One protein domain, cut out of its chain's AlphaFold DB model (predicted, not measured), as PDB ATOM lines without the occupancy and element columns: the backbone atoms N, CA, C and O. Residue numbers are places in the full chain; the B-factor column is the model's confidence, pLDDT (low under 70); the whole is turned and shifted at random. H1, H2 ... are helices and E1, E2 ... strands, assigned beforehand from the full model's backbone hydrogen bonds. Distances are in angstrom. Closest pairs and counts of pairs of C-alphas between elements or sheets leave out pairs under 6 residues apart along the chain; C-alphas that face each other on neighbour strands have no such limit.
ATOM      1  N   ILE A   4     111.405 142.276 160.294       91.88
ATOM      2  CA  ILE A   4     111.996 141.720 159.070       91.88
ATOM      3  C   ILE A   4     112.309 140.251 159.320       91.88
ATOM      4  O   ILE A   4     113.107 139.932 160.202       91.88
ATOM      5  N   ASN A   5     111.707 139.371 158.524       91.88
ATOM      6  CA  ASN A   5     111.996 137.944 158.544       91.88
ATOM      7  C   ASN A   5     112.636 137.545 157.215       91.88
ATOM      8  O   ASN A   5     112.017 137.681 156.161       91.88
ATOM      9  N   LEU A   6     113.851 137.002 157.269       88.25
ATOM     10  CA  LEU A   6     114.464 136.348 156.117       88.25
ATOM     11  C   LEU A   6     114.274 134.845 156.271       88.25
ATOM     12  O   LEU A   6     114.607 134.277 157.314       88.25
ATOM     13  N   LYS A   7     113.699 134.218 155.252       88.19
ATOM     14  CA  LYS A   7     113.435 132.785 155.223       88.19
ATOM     15  C   LYS A   7     114.199 132.185 154.053       88.19
ATOM     16  O   LYS A   7     113.982 132.559 152.904       88.19
ATOM     17  N   HIS A   8     115.086 131.260 154.382       81.94
ATOM     18  CA  HIS A   8     115.999 130.607 153.455       81.94
ATOM     19  C   HIS A   8     115.502 129.187 153.222       81.94
ATOM     20  O   HIS A   8     115.281 128.445 154.179       81.94
ATOM     21  N   SER A   9     115.220 128.848 151.968       74.75
ATOM     22  CA  SER A   9     114.933 127.472 151.574       74.75
ATOM     23  C   SER A   9     115.073 127.322 150.063       74.75
ATOM     24  O   SER A   9     114.560 128.165 149.322       74.75
ATOM     25  N   PRO A  10     115.629 126.204 149.578       66.12
ATOM     26  CA  PRO A  10     115.672 125.894 148.158       66.12
ATOM     27  C   PRO A  10     114.303 125.443 147.625       66.12
ATOM     28  O   PRO A  10     114.177 125.189 146.436       66.12
ATOM     29  N   LEU A  11     113.278 125.298 148.481       68.50
ATOM     30  CA  LEU A  11     111.986 124.685 148.144       68.50
ATOM     31  C   LEU A  11     110.769 125.567 148.466       68.50
ATOM     32  O   LEU A  11     109.644 125.065 148.536       68.50
ATOM     33  N   TYR A  12     110.933 126.879 148.666       69.50
ATOM     34  CA  TYR A  12     109.764 127.753 148.800       69.50
ATOM     35  C   TYR A  12     108.985 127.770 147.482       69.50
ATOM     36  O   TYR A  12     109.441 128.355 146.509       69.50
ATOM     37  N   ALA A  13     107.789 127.171 147.462       60.41
ATOM     38  CA  ALA A  13     107.002 126.933 146.245       60.41
ATOM     39  C   ALA A  13     106.782 128.171 145.350       60.41
ATOM     40  O   ALA A  13     106.620 128.022 144.146       60.41
ATOM     41  N   GLY A  14     106.794 129.387 145.910       60.97
ATOM     42  CA  GLY A  14     106.718 130.624 145.124       60.97
ATOM     43  C   GLY A  14     108.068 131.228 144.706       60.97
ATOM     44  O   GLY A  14     108.087 132.088 143.828       60.97
ATOM     45  N   ALA A  15     109.165 130.859 145.374       60.88
ATOM     46  CA  ALA A  15     110.512 131.388 145.140       60.88
ATOM     47  C   ALA A  15     111.360 130.466 144.251       60.88
ATOM     48  O   ALA A  15     112.415 130.894 143.796       60.88
ATOM     49  N   LEU A  16     110.887 129.238 144.000       77.56
ATOM     50  CA  LEU A  16     111.444 128.340 142.993       77.56
ATOM     51  C   LEU A  16     111.496 129.036 141.636       77.56
ATOM     52  O   LEU A  16     110.521 129.670 141.225       77.56
ATOM     53  N   ASP A  17     112.615 128.878 140.937       86.94
ATOM     54  CA  ASP A  17     112.765 129.360 139.570       86.94
ATOM     55  C   ASP A  17     111.745 128.699 138.626       86.94
ATOM     56  O   ASP A  17     111.854 127.498 138.364       86.94
ATOM     57  N   PRO A  18     110.771 129.434 138.050       88.81
ATOM     58  CA  PRO A  18     109.846 128.829 137.104       88.81
ATOM     59  C   PRO A  18     110.542 128.191 135.915       88.81
ATOM     60  O   PRO A  18     110.062 127.169 135.435       88.81
ATOM     61  N   ASP A  19     111.670 128.743 135.464       91.12
ATOM     62  CA  ASP A  19     112.346 128.290 134.248       91.12
ATOM     63  C   ASP A  19     112.853 126.836 134.366       91.12
ATOM     64  O   ASP A  19     112.912 126.133 133.356       91.12
ATOM     65  N   ILE A  20     113.131 126.345 135.585       88.81
ATOM     66  CA  ILE A  20     113.517 124.942 135.839       88.81
ATOM     67  C   ILE A  20     112.331 124.036 136.191       88.81
ATOM     68  O   ILE A  20     112.473 122.811 136.194       88.81
ATOM     69  N   THR A 177      94.434 147.763 155.707       91.56
ATOM     70  CA  THR A 177      95.116 146.498 155.994       91.56
ATOM     71  C   THR A 177      95.306 145.748 154.682       91.56
ATOM     72  O   THR A 177      94.325 145.449 154.003       91.56
ATOM     73  N   VAL A 178      96.551 145.474 154.305       93.00
ATOM     74  CA  VAL A 178      96.895 144.896 152.998       93.00
ATOM     75  C   VAL A 178      98.007 143.865 153.126       93.00
ATOM     76  O   VAL A 178      98.834 143.927 154.039       93.00
ATOM     77  N   TYR A 179      98.051 142.950 152.160       93.69
ATOM     78  CA  TYR A 179      99.250 142.185 151.847       93.69
ATOM     79  C   TYR A 179      99.676 142.508 150.416       93.69
ATOM     80  O   TYR A 179      98.838 142.672 149.528       93.69
ATOM     81  N   ILE A 180     100.982 142.587 150.207       96.06
ATOM     82  CA  ILE A 180     101.609 142.915 148.932       96.06
ATOM     83  C   ILE A 180     102.677 141.889 148.627       96.06
ATOM     84  O   ILE A 180     103.371 141.435 149.537       96.06
ATOM     85  N   VAL A 181     102.810 141.554 147.348       95.38
ATOM     86  CA  VAL A 181     103.805 140.611 146.854       95.38
ATOM     87  C   VAL A 181     104.569 141.206 145.676       95.38
ATOM     88  O   VAL A 181     103.979 141.720 144.723       95.38
ATOM     89  N   ALA A 182     105.889 141.077 145.719       95.88
ATOM     90  CA  ALA A 182     106.777 141.332 144.592       95.88
ATOM     91  C   ALA A 182     107.842 140.242 144.510       95.88
ATOM     92  O   ALA A 182     108.190 139.631 145.519       95.88
ATOM     93  N   TYR A 183     108.356 139.993 143.310       95.44
ATOM     94  CA  TYR A 183     109.421 139.021 143.108       95.44
ATOM     95  C   TYR A 183     110.374 139.436 141.988       95.44
ATOM     96  O   TYR A 183     110.033 140.201 141.073       95.44
ATOM     97  N   ALA A 184     111.583 138.889 142.065       94.94
ATOM     98  CA  ALA A 184     112.625 139.035 141.068       94.94
ATOM     99  C   ALA A 184     113.512 137.777 141.055       94.94
ATOM    100  O   ALA A 184     113.788 137.216 142.121       94.94
ATOM    101  N   PRO A 185     113.965 137.326 139.872       95.00
ATOM    102  CA  PRO A 185     113.669 137.856 138.545       95.00
ATOM    103  C   PRO A 185     112.342 137.319 137.983       95.00
ATOM    104  O   PRO A 185     111.759 136.352 138.486       95.00
ATOM    105  N   LEU A 186     111.891 137.940 136.891       95.81
ATOM    106  CA  LEU A 186     110.856 137.370 136.028       95.81
ATOM    107  C   LEU A 186     111.431 136.205 135.206       95.81
ATOM    108  O   LEU A 186     112.591 136.277 134.779       95.81
ATOM    109  N   SER A 187     110.612 135.182 134.967       96.25
ATOM    110  CA  SER A 187     110.956 134.002 134.160       96.25
ATOM    111  C   SER A 187     111.043 134.358 132.675       96.25
ATOM    112  O   SER A 187     110.625 135.444 132.246       96.25
ATOM    113  N   GLY A 308      92.657 143.351 134.836       94.56
ATOM    114  CA  GLY A 308      93.710 143.141 133.859       94.56
ATOM    115  C   GLY A 308      94.930 142.405 134.410       94.56
ATOM    116  O   GLY A 308      94.839 141.492 135.235       94.56
ATOM    117  N   ASN A 309      96.087 142.824 133.911       97.00
ATOM    118  CA  ASN A 309      97.390 142.346 134.352       97.00
ATOM    119  C   ASN A 309      97.655 142.720 135.822       97.00
ATOM    120  O   ASN A 309      97.130 143.710 136.331       97.00
ATOM    121  N   ARG A 310      98.495 141.945 136.516       94.44
ATOM    122  CA  ARG A 310      98.997 142.328 137.846       94.44
ATOM    123  C   ARG A 310     100.138 143.333 137.706       94.44
ATOM    124  O   ARG A 310     100.597 143.596 136.598       94.44
ATOM    125  N   GLN A 311     100.634 143.848 138.832       89.38
ATOM    126  CA  GLN A 311     101.717 144.837 138.846       89.38
ATOM    127  C   GLN A 311     102.960 144.403 138.058       89.38
ATOM    128  O   GLN A 311     103.618 145.238 137.457       89.38
ATOM    129  N   GLN A 312     103.261 143.102 138.004       91.81
ATOM    130  CA  GLN A 312     104.394 142.577 137.233       91.81
ATOM    131  C   GLN A 312     104.198 142.675 135.704       91.81
ATOM    132  O   GLN A 312     105.108 142.358 134.948       91.81
ATOM    133  N   GLY A 313     103.020 143.102 135.233       95.25
ATOM    134  CA  GLY A 313     102.666 143.244 133.819       95.25
ATOM    135  C   GLY A 313     101.895 142.059 133.235       95.25
ATOM    136  O   GLY A 313     101.467 142.105 132.091       95.25
ATOM    137  N   PHE A 314     101.654 140.996 133.984       97.50
ATOM    138  CA  PHE A 314     100.944 139.811 133.496       97.50
ATOM    139  C   PHE A 314     100.221 139.132 134.663       97.50
ATOM    140  O   PHE A 314     100.251 139.608 135.801       97.50
ATOM    141  N   ILE A 315      99.531 138.036 134.383       97.62
ATOM    142  CA  ILE A 315      98.894 137.169 135.367       97.62
ATOM    143  C   ILE A 315      99.685 135.861 135.372       97.62
ATOM    144  O   ILE A 315      99.635 135.092 134.412       97.62
ATOM    145  N   SER A 316     100.437 135.620 136.446       95.38
ATOM    146  CA  SER A 316     101.108 134.335 136.651       95.38
ATOM    147  C   SER A 316     100.113 133.313 137.192       95.38
ATOM    148  O   SER A 316      99.366 133.607 138.125       95.38
ATOM    149  N   GLY A 317     100.108 132.113 136.616       93.75
ATOM    150  CA  GLY A 317      99.306 130.988 137.096       93.75
ATOM    151  C   GLY A 317      99.958 130.205 138.235       93.75
ATOM    152  O   GLY A 317      99.291 129.381 138.853       93.75
ATOM    153  N   ILE A 318     101.246 130.440 138.505       92.00
ATOM    154  CA  ILE A 318     102.027 129.657 139.477       92.00
ATOM    155  C   ILE A 318     102.712 130.512 140.548       92.00
ATOM    156  O   ILE A 318     103.091 129.982 141.589       92.00
ATOM    157  N   ARG A 319     102.859 131.828 140.328       91.88
ATOM    158  CA  ARG A 319     103.452 132.745 141.309       91.88
ATOM    159  C   ARG A 319     102.388 133.523 142.086       91.88
ATOM    160  O   ARG A 319     101.328 133.841 141.540       91.88
ATOM    161  N   PRO A 320     102.661 133.866 143.358       91.88
ATOM    162  CA  PRO A 320     101.772 134.707 144.148       91.88
ATOM    163  C   PRO A 320     101.624 136.101 143.524       91.88
ATOM    164  O   PRO A 320     102.544 136.626 142.896       91.88
ATOM    165  N   SER A 321     100.464 136.725 143.729       91.25
ATOM    166  CA  SER A 321     100.208 138.092 143.279       91.25
ATOM    167  C   SER A 321      99.435 138.899 144.313       91.25
ATOM    168  O   SER A 321      98.638 138.370 145.095       91.25
ATOM    169  N   THR A 322      99.678 140.205 144.298       93.44
ATOM    170  CA  THR A 322      98.888 141.195 145.025       93.44
ATOM    171  C   THR A 322      97.451 141.212 144.492       93.44
ATOM    172  O   THR A 322      97.229 141.303 143.282       93.44
ATOM    173  N   GLY A 323      96.466 141.141 145.396       88.62
ATOM    174  CA  GLY A 323      95.042 141.248 145.051       88.62
ATOM    175  C   GLY A 323      94.543 142.688 144.872       88.62
ATOM    176  O   GLY A 323      93.471 142.903 144.310       88.62
ATOM    177  N   GLU A 324      95.310 143.677 145.333       89.62
ATOM    178  CA  GLU A 324      94.979 145.097 145.232       89.62
ATOM    179  C   GLU A 324      95.094 145.615 143.792       89.62
ATOM    180  O   GLU A 324      96.127 145.468 143.138       89.62
ATOM    181  N   ALA A 325      94.057 146.310 143.323       90.56
ATOM    182  CA  ALA A 325      94.175 147.163 142.147       90.56
ATOM    183  C   ALA A 325      94.985 148.416 142.509       90.56
ATOM    184  O   ALA A 325      94.623 149.133 143.447       90.56
ATOM    185  N   ILE A 326      96.070 148.664 141.778       91.19
ATOM    186  CA  ILE A 326      96.939 149.836 141.967       91.19
ATOM    187  C   ILE A 326      96.505 151.031 141.107       91.19
ATOM    188  O   ILE A 326      96.630 152.180 141.526       91.19
ATOM    189  N   SER A 327      95.947 150.767 139.924       95.31
ATOM    190  CA  SER A 327      95.515 151.786 138.970       95.31
ATOM    191  C   SER A 327      94.428 152.688 139.563       95.31
ATOM    192  O   SER A 327      93.470 152.206 140.162       95.31
ATOM    193  N   GLY A 328      94.560 154.007 139.406       95.00
ATOM    194  CA  GLY A 328      93.574 154.976 139.897       95.00
ATOM    195  C   GLY A 328      93.628 155.278 141.400       95.00
ATOM    196  O   GLY A 328      92.907 156.165 141.854       95.00
ATOM    197  N   LYS A 329      94.460 154.595 142.196       93.50
ATOM    198  CA  LYS A 329      94.645 154.925 143.621       93.50
ATOM    199  C   LYS A 329      95.681 156.033 143.811       93.50
ATOM    200  O   LYS A 329      96.610 156.170 143.018       93.50
ATOM    201  N   ASN A 330      95.531 156.805 144.888       92.62
ATOM    202  CA  ASN A 330      96.494 157.835 145.266       92.62
ATOM    203  C   ASN A 330      97.831 157.183 145.709       92.62
ATOM    204  O   ASN A 330      97.841 156.431 146.691       92.62
ATOM    205  N   PRO A 331      98.959 157.485 145.035       91.31
ATOM    206  CA  PRO A 331     100.247 156.832 145.278       91.31
ATOM    207  C   PRO A 331     100.969 157.295 146.554       91.31
ATOM    208  O   PRO A 331     101.992 156.717 146.905       91.31
ATOM    209  N   TYR A 332     100.463 158.310 147.264       87.12
ATOM    210  CA  TYR A 332     101.070 158.824 148.493       87.12
ATOM    211  C   TYR A 332     100.619 158.080 149.755       87.12
ATOM    212  O   TYR A 332     101.463 157.753 150.587       87.12
ATOM    213  N   HIS A 333      99.323 157.785 149.902       81.19
ATOM    214  CA  HIS A 333      98.777 157.252 151.165       81.19
ATOM    215  C   HIS A 333      98.024 155.921 151.034       81.19
ATOM    216  O   HIS A 333      97.730 155.276 152.045       81.19
ATOM    217  N   PHE A 334      97.692 155.460 149.821       89.12
ATOM    218  CA  PHE A 334      97.097 154.129 149.688       89.12
ATOM    219  C   PHE A 334      98.160 153.056 149.876       89.12
ATOM    220  O   PHE A 334      98.996 152.844 148.997       89.12
ATOM    221  N   SER A 335      98.068 152.336 151.002       91.19
ATOM    222  CA  SER A 335      98.993 151.266 151.393       91.19
ATOM    223  C   SER A 335      99.257 150.283 150.255       91.19
ATOM    224  O   SER A 335     100.388 149.854 150.067       91.19
ATOM    225  N   GLY A 336      98.225 149.965 149.464       92.81
ATOM    226  CA  GLY A 336      98.338 149.049 148.333       92.81
ATOM    227  C   GLY A 336      99.334 149.502 147.262       92.81
ATOM    228  O   GLY A 336     100.122 148.695 146.790       92.81
ATOM    229  N   VAL A 337      99.340 150.792 146.910       93.94
ATOM    230  CA  VAL A 337     100.265 151.341 145.902       93.94
ATOM    231  C   VAL A 337     101.646 151.555 146.509       93.94
ATOM    232  O   VAL A 337     102.637 151.101 145.947       93.94
ATOM    233  N   VAL A 338     101.703 152.194 147.683       94.06
ATOM    234  CA  VAL A 338     102.964 152.517 148.369       94.06
ATOM    235  C   VAL A 338     103.781 151.253 148.608       94.06
ATOM    236  O   VAL A 338     104.938 151.172 148.204       94.06
ATOM    237  N   TYR A 339     103.176 150.235 149.219       95.44
ATOM    238  CA  TYR A 339     103.903 149.015 149.538       95.44
ATOM    239  C   TYR A 339     104.182 148.155 148.310       95.44
ATOM    240  O   TYR A 339     105.157 147.416 148.335       95.44
ATOM    241  N   GLN A 340     103.407 148.272 147.226       96.06
ATOM    242  CA  GLN A 340     103.757 147.624 145.962       96.06
ATOM    243  C   GLN A 340     105.046 148.206 145.378       96.06
ATOM    244  O   GLN A 340     105.955 147.443 145.064       96.06
ATOM    245  N   ILE A 341     105.167 149.537 145.334       95.81
ATOM    246  CA  ILE A 341     106.392 150.224 144.898       95.81
ATOM    247  C   ILE A 341     107.586 149.805 145.773       95.81
ATOM    248  O   ILE A 341     108.650 149.471 145.254       95.81
ATOM    249  N   VAL A 342     107.405 149.765 147.099       96.50
ATOM    250  CA  VAL A 342     108.454 149.343 148.047       96.50
ATOM    251  C   VAL A 342     108.844 147.880 147.846       96.50
ATOM    252  O   VAL A 342     110.032 147.571 147.796       96.50
ATOM    253  N   ALA A 343     107.875 146.971 147.723       97.00
ATOM    254  CA  ALA A 343     108.146 145.549 147.536       97.00
ATOM    255  C   ALA A 343     108.890 145.295 146.217       97.00
ATOM    256  O   ALA A 343     109.853 144.525 146.203       97.00
ATOM    257  N   ASP A 344     108.492 145.972 145.134       96.94
ATOM    258  CA  ASP A 344     109.194 145.896 143.855       96.94
ATOM    259  C   ASP A 344     110.628 146.439 143.987       96.94
ATOM    260  O   ASP A 344     111.568 145.763 143.566       96.94
ATOM    261  N   ALA A 345     110.838 147.590 144.631       97.75
ATOM    262  CA  ALA A 345     112.177 148.150 144.840       97.75
ATOM    263  C   ALA A 345     113.093 147.202 145.639       97.75
ATOM    264  O   ALA A 345     114.199 146.896 145.192       97.75
ATOM    265  N   ILE A 346     112.606 146.662 146.767       97.94
ATOM    266  CA  ILE A 346     113.356 145.699 147.589       97.94
ATOM    267  C   ILE A 346     113.703 144.459 146.761       97.94
ATOM    268  O   ILE A 346     114.858 144.040 146.723       97.94
ATOM    269  N   SER A 347     112.715 143.861 146.092       97.06
ATOM    270  CA  SER A 347     112.901 142.577 145.419       97.06
ATOM    271  C   SER A 347     113.900 142.663 144.263       97.06
ATOM    272  O   SER A 347     114.782 141.805 144.133       97.06
ATOM    273  N   ASN A 348     113.809 143.723 143.452       97.06
ATOM    274  CA  ASN A 348     114.732 143.940 142.340       97.06
ATOM    275  C   ASN A 348     116.150 144.264 142.825       97.06
ATOM    276  O   ASN A 348     117.104 143.733 142.260       97.06
ATOM    277  N   GLU A 349     116.305 145.073 143.878       97.81
ATOM    278  CA  GLU A 349     117.631 145.417 144.401       97.81
ATOM    279  C   GLU A 349     118.313 144.207 145.061       97.81
ATOM    280  O   GLU A 349     119.501 143.980 144.833       97.81
ATOM    281  N   ILE A 350     117.567 143.361 145.791       97.12
ATOM    282  CA  ILE A 350     118.094 142.085 146.311       97.12
ATOM    283  C   ILE A 350     118.642 141.243 145.161       97.12
ATOM    284  O   ILE A 350     119.796 140.812 145.221       97.12
ATOM    285  N   TYR A 351     117.852 141.022 144.105       95.88
ATOM    286  CA  TYR A 351     118.300 140.215 142.971       95.88
ATOM    287  C   TYR A 351     119.516 140.841 142.278       95.88
ATOM    288  O   TYR A 351     120.482 140.146 141.989       95.88
ATOM    289  N   LYS A 352     119.525 142.159 142.073       96.88
ATOM    290  CA  LYS A 352     120.634 142.873 141.428       96.88
ATOM    291  C   LYS A 352     121.951 142.760 142.202       96.88
ATOM    292  O   LYS A 352     122.997 142.584 141.586       96.88
ATOM    293  N   VAL A 353     121.909 142.877 143.529       97.19
ATOM    294  CA  VAL A 353     123.111 142.883 144.383       97.19
ATOM    295  C   VAL A 353     123.606 141.472 144.692       97.19
ATOM    296  O   VAL A 353     124.810 141.244 144.781       97.19
ATOM    297  N   THR A 354     122.688 140.525 144.878       94.81
ATOM    298  CA  THR A 354     123.010 139.185 145.404       94.81
ATOM    299  C   THR A 354     122.897 138.075 144.362       94.81
ATOM    300  O   THR A 354     123.385 136.972 144.589       94.81
ATOM    301  N   ASN A 355     122.239 138.347 143.230       93.50
ATOM    302  CA  ASN A 355     121.819 137.362 142.232       93.50
ATOM    303  C   ASN A 355     120.896 136.255 142.792       93.50
ATOM    304  O   ASN A 355     120.730 135.207 142.171       93.50
ATOM    305  N   LEU A 356     120.283 136.478 143.964       92.00
ATOM    306  CA  LEU A 356     119.356 135.535 144.588       92.00
ATOM    307  C   LEU A 356     117.915 135.816 144.171       92.00
ATOM    308  O   LEU A 356     117.402 136.931 144.350       92.00
ATOM    309  N   ARG A 357     117.231 134.781 143.667       93.25
ATOM    310  CA  ARG A 357     115.785 134.850 143.442       93.25
ATOM    311  C   ARG A 357     115.080 135.019 144.771       93.25
ATOM    312  O   ARG A 357     115.431 134.390 145.773       93.25
ATOM    313  N   ASN A 358     114.087 135.894 144.775       94.38
ATOM    314  CA  ASN A 358     113.391 136.240 145.994       94.38
ATOM    315  C   ASN A 358     111.922 136.583 145.750       94.38
ATOM    316  O   ASN A 358     111.544 137.054 144.674       94.38
ATOM    317  N   ILE A 359     111.117 136.381 146.792       95.69
ATOM    318  CA  ILE A 359     109.793 136.985 146.928       95.69
ATOM    319  C   ILE A 359     109.788 137.852 148.178       95.69
ATOM    320  O   ILE A 359     110.144 137.387 149.261       95.69
ATOM    321  N   VAL A 360     109.309 139.078 148.036       96.44
ATOM    322  CA  VAL A 360     109.059 140.002 149.135       96.44
ATOM    323  C   VAL A 360     107.561 140.052 149.400       96.44
ATOM    324  O   VAL A 360     106.777 140.375 148.507       96.44
ATOM    325  N   TYR A 361     107.178 139.762 150.640       96.38
ATOM    326  CA  TYR A 361     105.848 140.019 151.172       96.38
ATOM    327  C   TYR A 361     105.906 141.214 152.111       96.38
ATOM    328  O   TYR A 361     106.717 141.236 153.036       96.38
ATOM    329  N   ILE A 362     105.008 142.176 151.915       96.12
ATOM    330  CA  ILE A 362     104.768 143.247 152.884       96.12
ATOM    331  C   ILE A 362     103.353 143.087 153.411       96.12
ATOM    332  O   ILE A 362     102.400 143.021 152.636       96.12
ATOM    333  N   THR A 363     103.220 143.042 154.731       94.38
ATOM    334  CA  THR A 363     101.926 143.094 155.410       94.38
ATOM    335  C   THR A 363     101.876 144.335 156.283       94.38
ATOM    336  O   THR A 363     102.834 144.669 156.987       94.38
ATOM    337  N   ALA A 364     100.759 145.044 156.202       92.88
ATOM    338  CA  ALA A 364     100.521 146.247 156.976       92.88
ATOM    339  C   ALA A 364      99.078 146.258 157.458       92.88
ATOM    340  O   ALA A 364      98.174 145.848 156.727       92.88
ATOM    341  N   ASN A 365      98.872 146.748 158.672       92.00
ATOM    342  CA  ASN A 365      97.555 147.041 159.203       92.00
ATOM    343  C   ASN A 365      97.138 148.456 158.806       92.00
ATOM    344  O   ASN A 365      97.970 149.350 158.628       92.00
ATOM    345  N   ASN A 366      95.830 148.680 158.745       89.50
ATOM    346  CA  ASN A 366      95.290 150.028 158.796       89.50
ATOM    347  C   ASN A 366      95.809 150.739 160.062       89.50
ATOM    348  O   ASN A 366      95.738 150.181 161.157       89.50
ATOM    349  N   GLY A 367      96.349 151.946 159.893       87.62
ATOM    350  CA  GLY A 367      96.902 152.751 160.979       87.62
ATOM    351  C   GLY A 367      98.392 152.532 161.261       87.62
ATOM    352  O   GLY A 367      98.952 153.274 162.065       87.62
ATOM    353  N   ASP A 368      99.062 151.577 160.606       89.75
ATOM    354  CA  ASP A 368     100.527 151.482 160.674       89.75
ATOM    355  C   ASP A 368     101.172 152.735 160.058       89.75
ATOM    356  O   ASP A 368     100.617 153.344 159.148       89.75
ATOM    357  N   GLN A 369     102.370 153.120 160.497       90.50
ATOM    358  CA  GLN A 369     103.118 154.184 159.815       90.50
ATOM    359  C   GLN A 369     103.544 153.697 158.422       90.50
ATOM    360  O   GLN A 369     104.112 152.611 158.305       90.50
ATOM    361  N   LEU A 370     103.324 154.501 157.377       87.19
ATOM    362  CA  LEU A 370     103.621 154.122 155.983       87.19
ATOM    363  C   LEU A 370     105.094 153.755 155.754       87.19
ATOM    364  O   LEU A 370     105.397 152.902 154.929       87.19
ATOM    365  N   ASN A 371     106.014 154.373 156.497       87.88
ATOM    366  CA  ASN A 371     107.444 154.062 156.433       87.88
ATOM    367  C   ASN A 371     107.894 152.970 157.413       87.88
ATOM    368  O   ASN A 371     109.082 152.668 157.503       87.88
ATOM    369  N   LYS A 372     106.965 152.384 158.173       89.25
ATOM    370  CA  LYS A 372     107.233 151.301 159.123       89.25
ATOM    371  C   LYS A 372     106.117 150.256 159.032       89.25
ATOM    372  O   LYS A 372     105.358 150.117 159.996       89.25
ATOM    373  N   PRO A 373     106.010 149.515 157.910       87.12
ATOM    374  CA  PRO A 373     105.033 148.434 157.794       87.12
ATOM    375  C   PRO A 373     105.202 147.421 158.931       87.12
ATOM    376  O   PRO A 373     106.306 147.274 159.469       87.12
ATOM    377  N   ASN A 374     104.122 146.714 159.284       86.56
ATOM    378  CA  ASN A 374     104.128 145.716 160.357       86.56
ATOM    379  C   ASN A 374     105.250 144.687 160.166       86.56
ATOM    380  O   ASN A 374     106.089 144.484 161.051       86.56
ATOM    381  N   LEU A 375     105.260 144.063 158.988       94.12
ATOM    382  CA  LEU A 375     106.095 142.909 158.715       94.12
ATOM    383  C   LEU A 375     106.487 142.844 157.236       94.12
ATOM    384  O   LEU A 375     105.642 142.959 156.344       94.12
ATOM    385  N   ILE A 376     107.779 142.611 157.013       96.62
ATOM    386  CA  ILE A 376     108.369 142.278 155.719       96.62
ATOM    387  C   ILE A 376     108.953 140.866 155.821       96.62
ATOM    388  O   ILE A 376     109.880 140.624 156.600       96.62
ATOM    389  N   ASP A 377     108.414 139.932 155.041       95.88
ATOM    390  CA  ASP A 377     108.986 138.597 154.868       95.88
ATOM    391  C   ASP A 377     109.690 138.526 153.510       95.88
ATOM    392  O   ASP A 377     109.086 138.811 152.476       95.88
ATOM    393  N   VAL A 378     110.954 138.103 153.501       95.50
ATOM    394  CA  VAL A 378     111.693 137.808 152.269       95.50
ATOM    395  C   VAL A 378     111.943 136.311 152.203       95.50
ATOM    396  O   VAL A 378     112.602 135.746 153.079       95.50
ATOM    397  N   LEU A 379     111.400 135.671 151.171       94.12
ATOM    398  CA  LEU A 379     111.662 134.273 150.850       94.12
ATOM    399  C   LEU A 379     112.793 134.225 149.828       94.12
ATOM    400  O   LEU A 379     112.658 134.820 148.760       94.12
ATOM    401  N   LEU A 380     113.885 133.538 150.154       91.69
ATOM    402  CA  LEU A 380     115.077 133.428 149.313       91.69
ATOM    403  C   LEU A 380     115.249 131.990 148.830       91.69
ATOM    404  O   LEU A 380     115.207 131.063 149.640       91.69
ATOM    405  N   GLU A 381     115.502 131.828 147.531       86.38
ATOM    406  CA  GLU A 381     115.921 130.559 146.923       86.38
ATOM    407  C   GLU A 381     117.417 130.317 147.206       86.38
ATOM    408  O   GLU A 381     118.274 130.404 146.329       86.38
ATOM    409  N   SER A 382     117.761 130.120 148.479       83.75
ATOM    410  CA  SER A 382     119.130 129.864 148.934       83.75
ATOM    411  C   SER A 382     119.123 129.256 150.334       83.75
ATOM    412  O   SER A 382     118.284 129.633 151.150       83.75
ATOM    413  N   ASP A 383     120.081 128.371 150.613       82.06
ATOM    414  CA  ASP A 383     120.408 127.890 151.965       82.06
ATOM    415  C   ASP A 383     121.485 128.747 152.654       82.06
ATOM    416  O   ASP A 383     121.771 128.573 153.837       82.06
ATOM    417  N   ASP A 384     122.097 129.678 151.920       78.94
ATOM    418  CA  ASP A 384     123.173 130.514 152.431       78.94
ATOM    419  C   ASP A 384     122.627 131.790 153.085       78.94
ATOM    420  O   ASP A 384     121.731 132.466 152.569       78.94
ATOM    421  N   HIS A 385     123.211 132.147 154.223       89.12
ATOM    422  CA  HIS A 385     122.882 133.324 155.011       89.12
ATOM    423  C   HIS A 385     123.874 134.486 154.835       89.12
ATOM    424  O   HIS A 385     123.677 135.523 155.476       89.12
ATOM    425  N   ILE A 386     124.894 134.368 153.969       91.94
ATOM    426  CA  ILE A 386     125.929 135.400 153.741       91.94
ATOM    427  C   ILE A 386     125.331 136.794 153.481       91.94
ATOM    428  O   ILE A 386     125.820 137.785 154.023       91.94
ATOM    429  N   PHE A 387     124.231 136.894 152.728       93.44
ATOM    430  CA  PHE A 387     123.624 138.182 152.358       93.44
ATOM    431  C   PHE A 387     122.623 138.750 153.376       93.44
ATOM    432  O   PHE A 387     122.014 139.787 153.121       93.44
ATOM    433  N   THR A 388     122.447 138.121 154.543       93.81
ATOM    434  CA  THR A 388     121.440 138.526 155.548       93.81
ATOM    435  C   THR A 388     121.521 140.013 155.909       93.81
ATOM    436  O   THR A 388     120.497 140.699 155.943       93.81
ATOM    437  N   ASN A 389     122.723 140.527 156.187       95.69
ATOM    438  CA  ASN A 389     122.902 141.930 156.578       95.69
ATOM    439  C   ASN A 389     122.686 142.874 155.392       95.69
ATOM    440  O   ASN A 389     121.942 143.841 155.524       95.69
ATOM    441  N   THR A 390     123.229 142.534 154.221       96.88
ATOM    442  CA  THR A 390     123.022 143.286 152.977       96.88
ATOM    443  C   THR A 390     121.539 143.422 152.639       96.88
ATOM    444  O   THR A 390     121.073 144.508 152.311       96.88
ATOM    445  N   ILE A 391     120.754 142.350 152.777       97.06
ATOM    446  CA  ILE A 391     119.310 142.381 152.511       97.06
ATOM    447  C   ILE A 391     118.583 143.283 153.516       97.06
ATOM    448  O   ILE A 391     117.717 144.065 153.125       97.06
ATOM    449  N   LYS A 392     118.943 143.230 154.804       96.56
ATOM    450  CA  LYS A 392     118.378 144.144 155.811       96.56
ATOM    451  C   LYS A 392     118.711 145.606 155.508       96.56
ATOM    452  O   LYS A 392     117.848 146.464 155.672       96.56
ATOM    453  N   GLU A 393     119.927 145.890 155.049       97.38
ATOM    454  CA  GLU A 393     120.342 147.231 154.623       97.38
ATOM    455  C   GLU A 393     119.548 147.715 153.405       97.38
ATOM    456  O   GLU A 393     119.057 148.843 153.423       97.38
ATOM    457  N   ILE A 394     119.341 146.859 152.395       97.88
ATOM    458  CA  ILE A 394     118.488 147.160 151.233       97.88
ATOM    459  C   ILE A 394     117.072 147.526 151.690       97.88
ATOM    460  O   ILE A 394     116.537 148.550 151.264       97.88
ATOM    461  N   ILE A 395     116.474 146.727 152.581       97.25
ATOM    462  CA  ILE A 395     115.121 146.978 153.097       97.25
ATOM    463  C   ILE A 395     115.056 148.330 153.812       97.25
ATOM    464  O   ILE A 395     114.204 149.149 153.476       97.25
ATOM    465  N   ASN A 396     115.965 148.589 154.755       95.94
ATOM    466  CA  ASN A 396     115.970 149.840 155.517       95.94
ATOM    467  C   ASN A 396     116.176 151.054 154.601       95.94
ATOM    468  O   ASN A 396     115.383 151.988 154.644       95.94
ATOM    469  N   LYS A 397     117.161 150.996 153.694       96.19
ATOM    470  CA  LYS A 397     117.415 152.062 152.714       96.19
ATOM    471  C   LYS A 397     116.207 152.315 151.809       96.19
ATOM    472  O   LYS A 397     115.944 153.455 151.441       96.19
ATOM    473  N   THR A 398     115.471 151.268 151.439       96.62
ATOM    474  CA  THR A 398     114.256 151.412 150.625       96.62
ATOM    475  C   THR A 398     113.140 152.092 151.416       96.62
ATOM    476  O   THR A 398     112.491 152.995 150.890       96.62
ATOM    477  N   LEU A 399     112.934 151.704 152.681       94.62
ATOM    478  CA  LEU A 399     111.943 152.328 153.565       94.62
ATOM    479  C   LEU A 399     112.257 153.806 153.844       94.62
ATOM    480  O   LEU A 399     111.341 154.627 153.870       94.62
ATOM    481  N   ASP A 400     113.537 154.156 153.980       94.31
ATOM    482  CA  ASP A 400     113.984 155.543 154.160       94.31
ATOM    483  C   ASP A 400     113.779 156.404 152.893       94.31
ATOM    484  O   ASP A 400     113.651 157.622 152.989       94.31
ATOM    485  N   ASN A 401     113.678 155.778 151.713       94.25
ATOM    486  CA  ASN A 401     113.552 156.443 150.408       94.25
ATOM    487  C   ASN A 401     112.141 156.367 149.787       94.25
ATOM    488  O   ASN A 401     111.976 156.633 148.593       94.25
ATOM    489  N   ILE A 402     111.108 156.032 150.569       92.75
ATOM    490  CA  ILE A 402     109.723 155.894 150.077       92.75
ATOM    491  C   ILE A 402     109.231 157.150 149.340       92.75
ATOM    492  O   ILE A 402     108.542 157.043 148.326       92.75
ATOM    493  N   ASP A 403     109.577 158.344 149.813       91.19
ATOM    494  CA  ASP A 403     109.149 159.615 149.212       91.19
ATOM    495  C   ASP A 403     109.673 159.770 147.781       91.19
ATOM    496  O   ASP A 403     108.915 160.120 146.873       91.19
ATOM    497  N   SER A 404     110.947 159.429 147.568       92.94
ATOM    498  CA  SER A 404     111.572 159.448 146.245       92.94
ATOM    499  C   SER A 404     110.912 158.431 145.322       92.94
ATOM    500  O   SER A 404     110.516 158.780 144.219       92.94
ATOM    501  N   LEU A 405     110.707 157.197 145.794       94.31
ATOM    502  CA  LEU A 405     110.093 156.132 144.994       94.31
ATOM    503  C   LEU A 405     108.669 156.479 144.541       94.31
ATOM    504  O   LEU A 405     108.287 156.218 143.402       94.31
ATOM    505  N   ARG A 406     107.872 157.090 145.424       93.25
ATOM    506  CA  ARG A 406     106.518 157.555 145.087       93.25
ATOM    507  C   ARG A 406     106.555 158.695 144.073       93.25
ATOM    508  O   ARG A 406     105.704 158.733 143.191       93.25
ATOM    509  N   THR A 407     107.531 159.594 144.189       93.56
ATOM    510  CA  THR A 407     107.725 160.699 143.243       93.56
ATOM    511  C   THR A 407     108.094 160.169 141.859       93.56
ATOM    512  O   THR A 407     107.399 160.486 140.900       93.56
ATOM    513  N   GLU A 408     109.076 159.270 141.756       95.06
ATOM    514  CA  GLU A 408     109.448 158.634 140.482       95.06
ATOM    515  C   GLU A 408     108.272 157.878 139.850       95.06
ATOM    516  O   GLU A 408     108.002 158.008 138.656       95.06
ATOM    517  N   TYR A 409     107.483 157.156 140.655       95.25
ATOM    518  CA  TYR A 409     106.270 156.491 140.174       95.25
ATOM    519  C   TYR A 409     105.239 157.472 139.589       95.25
ATOM    520  O   TYR A 409     104.614 157.168 138.569       95.25
ATOM    521  N   ILE A 410     105.047 158.637 140.225       94.94
ATOM    522  CA  ILE A 410     104.151 159.696 139.732       94.94
ATOM    523  C   ILE A 410     104.683 160.281 138.423       94.94
ATOM    524  O   ILE A 410     103.894 160.500 137.506       94.94
ATOM    525  N   LEU A 411     105.991 160.529 138.334       94.69
ATOM    526  CA  LEU A 411     106.615 161.173 137.176       94.69
ATOM    527  C   LEU A 411     106.714 160.245 135.959       94.69
ATOM    528  O   LEU A 411     106.633 160.707 134.821       94.69
ATOM    529  N   THR A 412     106.822 158.936 136.181       95.69
ATOM    530  CA  THR A 412     106.923 157.948 135.102       95.69
ATOM    531  C   THR A 412     105.593 157.797 134.356       95.69
ATOM    532  O   THR A 412     104.558 157.481 134.958       95.69
ATOM    533  N   ASP A 413     105.634 157.968 133.030       95.06
ATOM    534  CA  ASP A 413     104.478 157.838 132.136       95.06
ATOM    535  C   ASP A 413     103.726 156.503 132.368       95.06
ATOM    536  O   ASP A 413     104.335 155.428 132.373       95.06
ATOM    537  N   PRO A 414     102.399 156.530 132.583       94.31
ATOM    538  CA  PRO A 414     101.601 155.332 132.831       94.31
ATOM    539  C   PRO A 414     101.657 154.269 131.733       94.31
ATOM    540  O   PRO A 414     101.573 153.078 132.031       94.31
ATOM    541  N   ILE A 415     101.787 154.677 130.470       94.06
ATOM    542  CA  ILE A 415     101.871 153.749 129.338       94.06
ATOM    543  C   ILE A 415     103.268 153.128 129.303       94.06
ATOM    544  O   ILE A 415     103.382 151.920 129.111       94.06
ATOM    545  N   GLU A 416     104.317 153.896 129.606       94.88
ATOM    546  CA  GLU A 416     105.659 153.352 129.833       94.88
ATOM    547  C   GLU A 416     105.664 152.340 130.985       94.88
ATOM    548  O   GLU A 416     106.215 151.254 130.835       94.88
ATOM    549  N   ARG A 417     104.974 152.612 132.100       94.62
ATOM    550  CA  ARG A 417     104.816 151.634 133.195       94.62
ATOM    551  C   ARG A 417     104.031 150.390 132.775       94.62
ATOM    552  O   ARG A 417     104.229 149.331 133.350       94.62
ATOM    553  N   PHE A 418     103.159 150.460 131.774       95.19
ATOM    554  CA  PHE A 418     102.488 149.270 131.241       95.19
ATOM    555  C   PHE A 418     103.399 148.442 130.310       95.19
ATOM    556  O   PHE A 418     103.353 147.203 130.317       95.19
ATOM    557  N   MET A 419     104.222 149.122 129.504       93.50
ATOM    558  CA  MET A 419     105.180 148.508 128.571       93.50
ATOM    559  C   MET A 419     106.397 147.924 129.293       93.50
ATOM    560  O   MET A 419     106.896 146.863 128.909       93.50
ATOM    561  N   ASN A 420     106.834 148.597 130.352       94.00
ATOM    562  CA  ASN A 420     107.917 148.224 131.241       94.00
ATOM    563  C   ASN A 420     107.441 148.373 132.705       94.00
ATOM    564  O   ASN A 420     107.616 149.431 133.309       94.00
ATOM    565  N   PRO A 421     106.858 147.310 133.298       89.44
ATOM    566  CA  PRO A 421     106.239 147.308 134.636       89.44
ATOM    567  C   PRO A 421     107.070 147.855 135.799       89.44
ATOM    568  O   PRO A 421     106.522 148.119 136.865       89.44
ATOM    569  N   LYS A 422     108.384 148.006 135.619       88.81
ATOM    570  CA  LYS A 422     109.337 148.447 136.644       88.81
ATOM    571  C   LYS A 422     110.154 149.670 136.202       88.81
ATOM    572  O   LYS A 422     111.184 149.949 136.802       88.81
ATOM    573  N   SER A 423     109.714 150.405 135.176       91.62
ATOM    574  CA  SER A 423     110.431 151.574 134.638       91.62
ATOM    575  C   SER A 423     110.665 152.696 135.653       91.62
ATOM    576  O   SER A 423     111.667 153.381 135.554       91.62
ATOM    577  N   TYR A 424     109.808 152.828 136.666       89.12
ATOM    578  CA  TYR A 424     109.951 153.802 137.761       89.12
ATOM    579  C   TYR A 424     111.044 153.446 138.792       89.12
ATOM    580  O   TYR A 424     111.181 154.128 139.804       89.12
ATOM    581  N   LEU A 425     111.761 152.333 138.591       89.88
ATOM    582  CA  LEU A 425     112.909 151.913 139.404       89.88
ATOM    583  C   LEU A 425     114.250 152.069 138.665       89.88
ATOM    584  O   LEU A 425     115.287 151.720 139.234       89.88
ATOM    585  N   LEU A 426     114.217 152.495 137.396       74.19
ATOM    586  CA  LEU A 426     115.391 152.749 136.556       74.19
ATOM    587  C   LEU A 426     115.884 154.176 136.773       74.19
ATOM    588  O   LEU A 426     117.126 154.341 136.810       74.19
TER     589      LEU A 426
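This is residues 4 to 20, 177 to 187 and 308 to 426 of the 426 residues of an uncharacterized protein of uncultured bacterium (gcode 4) (UniProt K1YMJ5). A twisted sheet of four strands is covered on one face by two helices, H1 over E3 and E2 and H2 over E1, with no named helix on the other face. H3 is set across the first half of H1, away from the sheet, and the short H4 lies farther out, touching no helix. The 147 printed residues include four named helices and four named strands, in the order E1, E2, H1, E3, E4, H2, H3, H4; the mixed sheet runs E1, E4, E3, E2, and the class is mixed, helices and strands. The whole is compact, with a radius of gyration of the C-alphas of 14.4 A, and rounded, spanning 39 by 31 by 27 A.

In the sheet, E1 is residues 4 to 8, beginning at C-alpha 4 (111.996, 141.720, 159.070); E4 is residues 375 to 380, 16.1 A long; E3 is residues 358 to 364, 19.7 A; E2 is residues 178 to 184, 20.6 A. H1, residues 335 to 354, is the longest helix, 27.5 A from C-alpha 335 at (98.993, 151.266, 151.393). H2 is residues 388 to 400, 18.6 A, and H3 is residues 402 to 411, 14.3 A. H4, residues 414 to 419, ends at C-alpha 419 (105.180, 148.508, 128.571).

E1 and E4 are parallel, with N 5 and O 376 2.9 A apart, within hydrogen-bond range. E3 and E4 form an antiparallel hairpin, with N 361 and O 377 at 2.8 A. E3 and E2 are antiparallel, with N 180 and O 362 at 2.8 A. H1 and H2 on the same face make two layers, helices over one face of a sheet. H1 runs along the strands at a height over the sheet of 7.2 A; its closest C-alphas to E2 are those of Asp 344 and Ala 182, 5.2 A. H2 runs slantwise to the strands at a height of 10.0 A, at 36 degrees to E1 on the local plane. H1, with residues 342 to 350 alone, touches H2, closest at the C-alphas of Ile 346 and Ile 395, 5.9 A; they run opposite ways at a tilt of 37 degrees, only just steep. H1, with residues 338 to 342 alone, touches H3, closest at the C-alphas of Ile 341 and Leu 405, 7.0 A, about perpendicular at 78 degrees. H3 and H4 are apart. In H1, H2, H3 and H4 every O i to N i+4 pair is within hydrogen-bond range.

The C-alphas farthest apart, those of Ile 20 and Gly 367, are 41.0 A apart. Residues 21 to 176 and 188 to 307 are not printed; the gaps between C-alphas are 34.8 A and 19.5 A. Of the links printed whole, none is long. Residues 308 to 334 hold no named element. The mean pLDDT of the printed part is 91.5, and residues 10 to 15 are under 70.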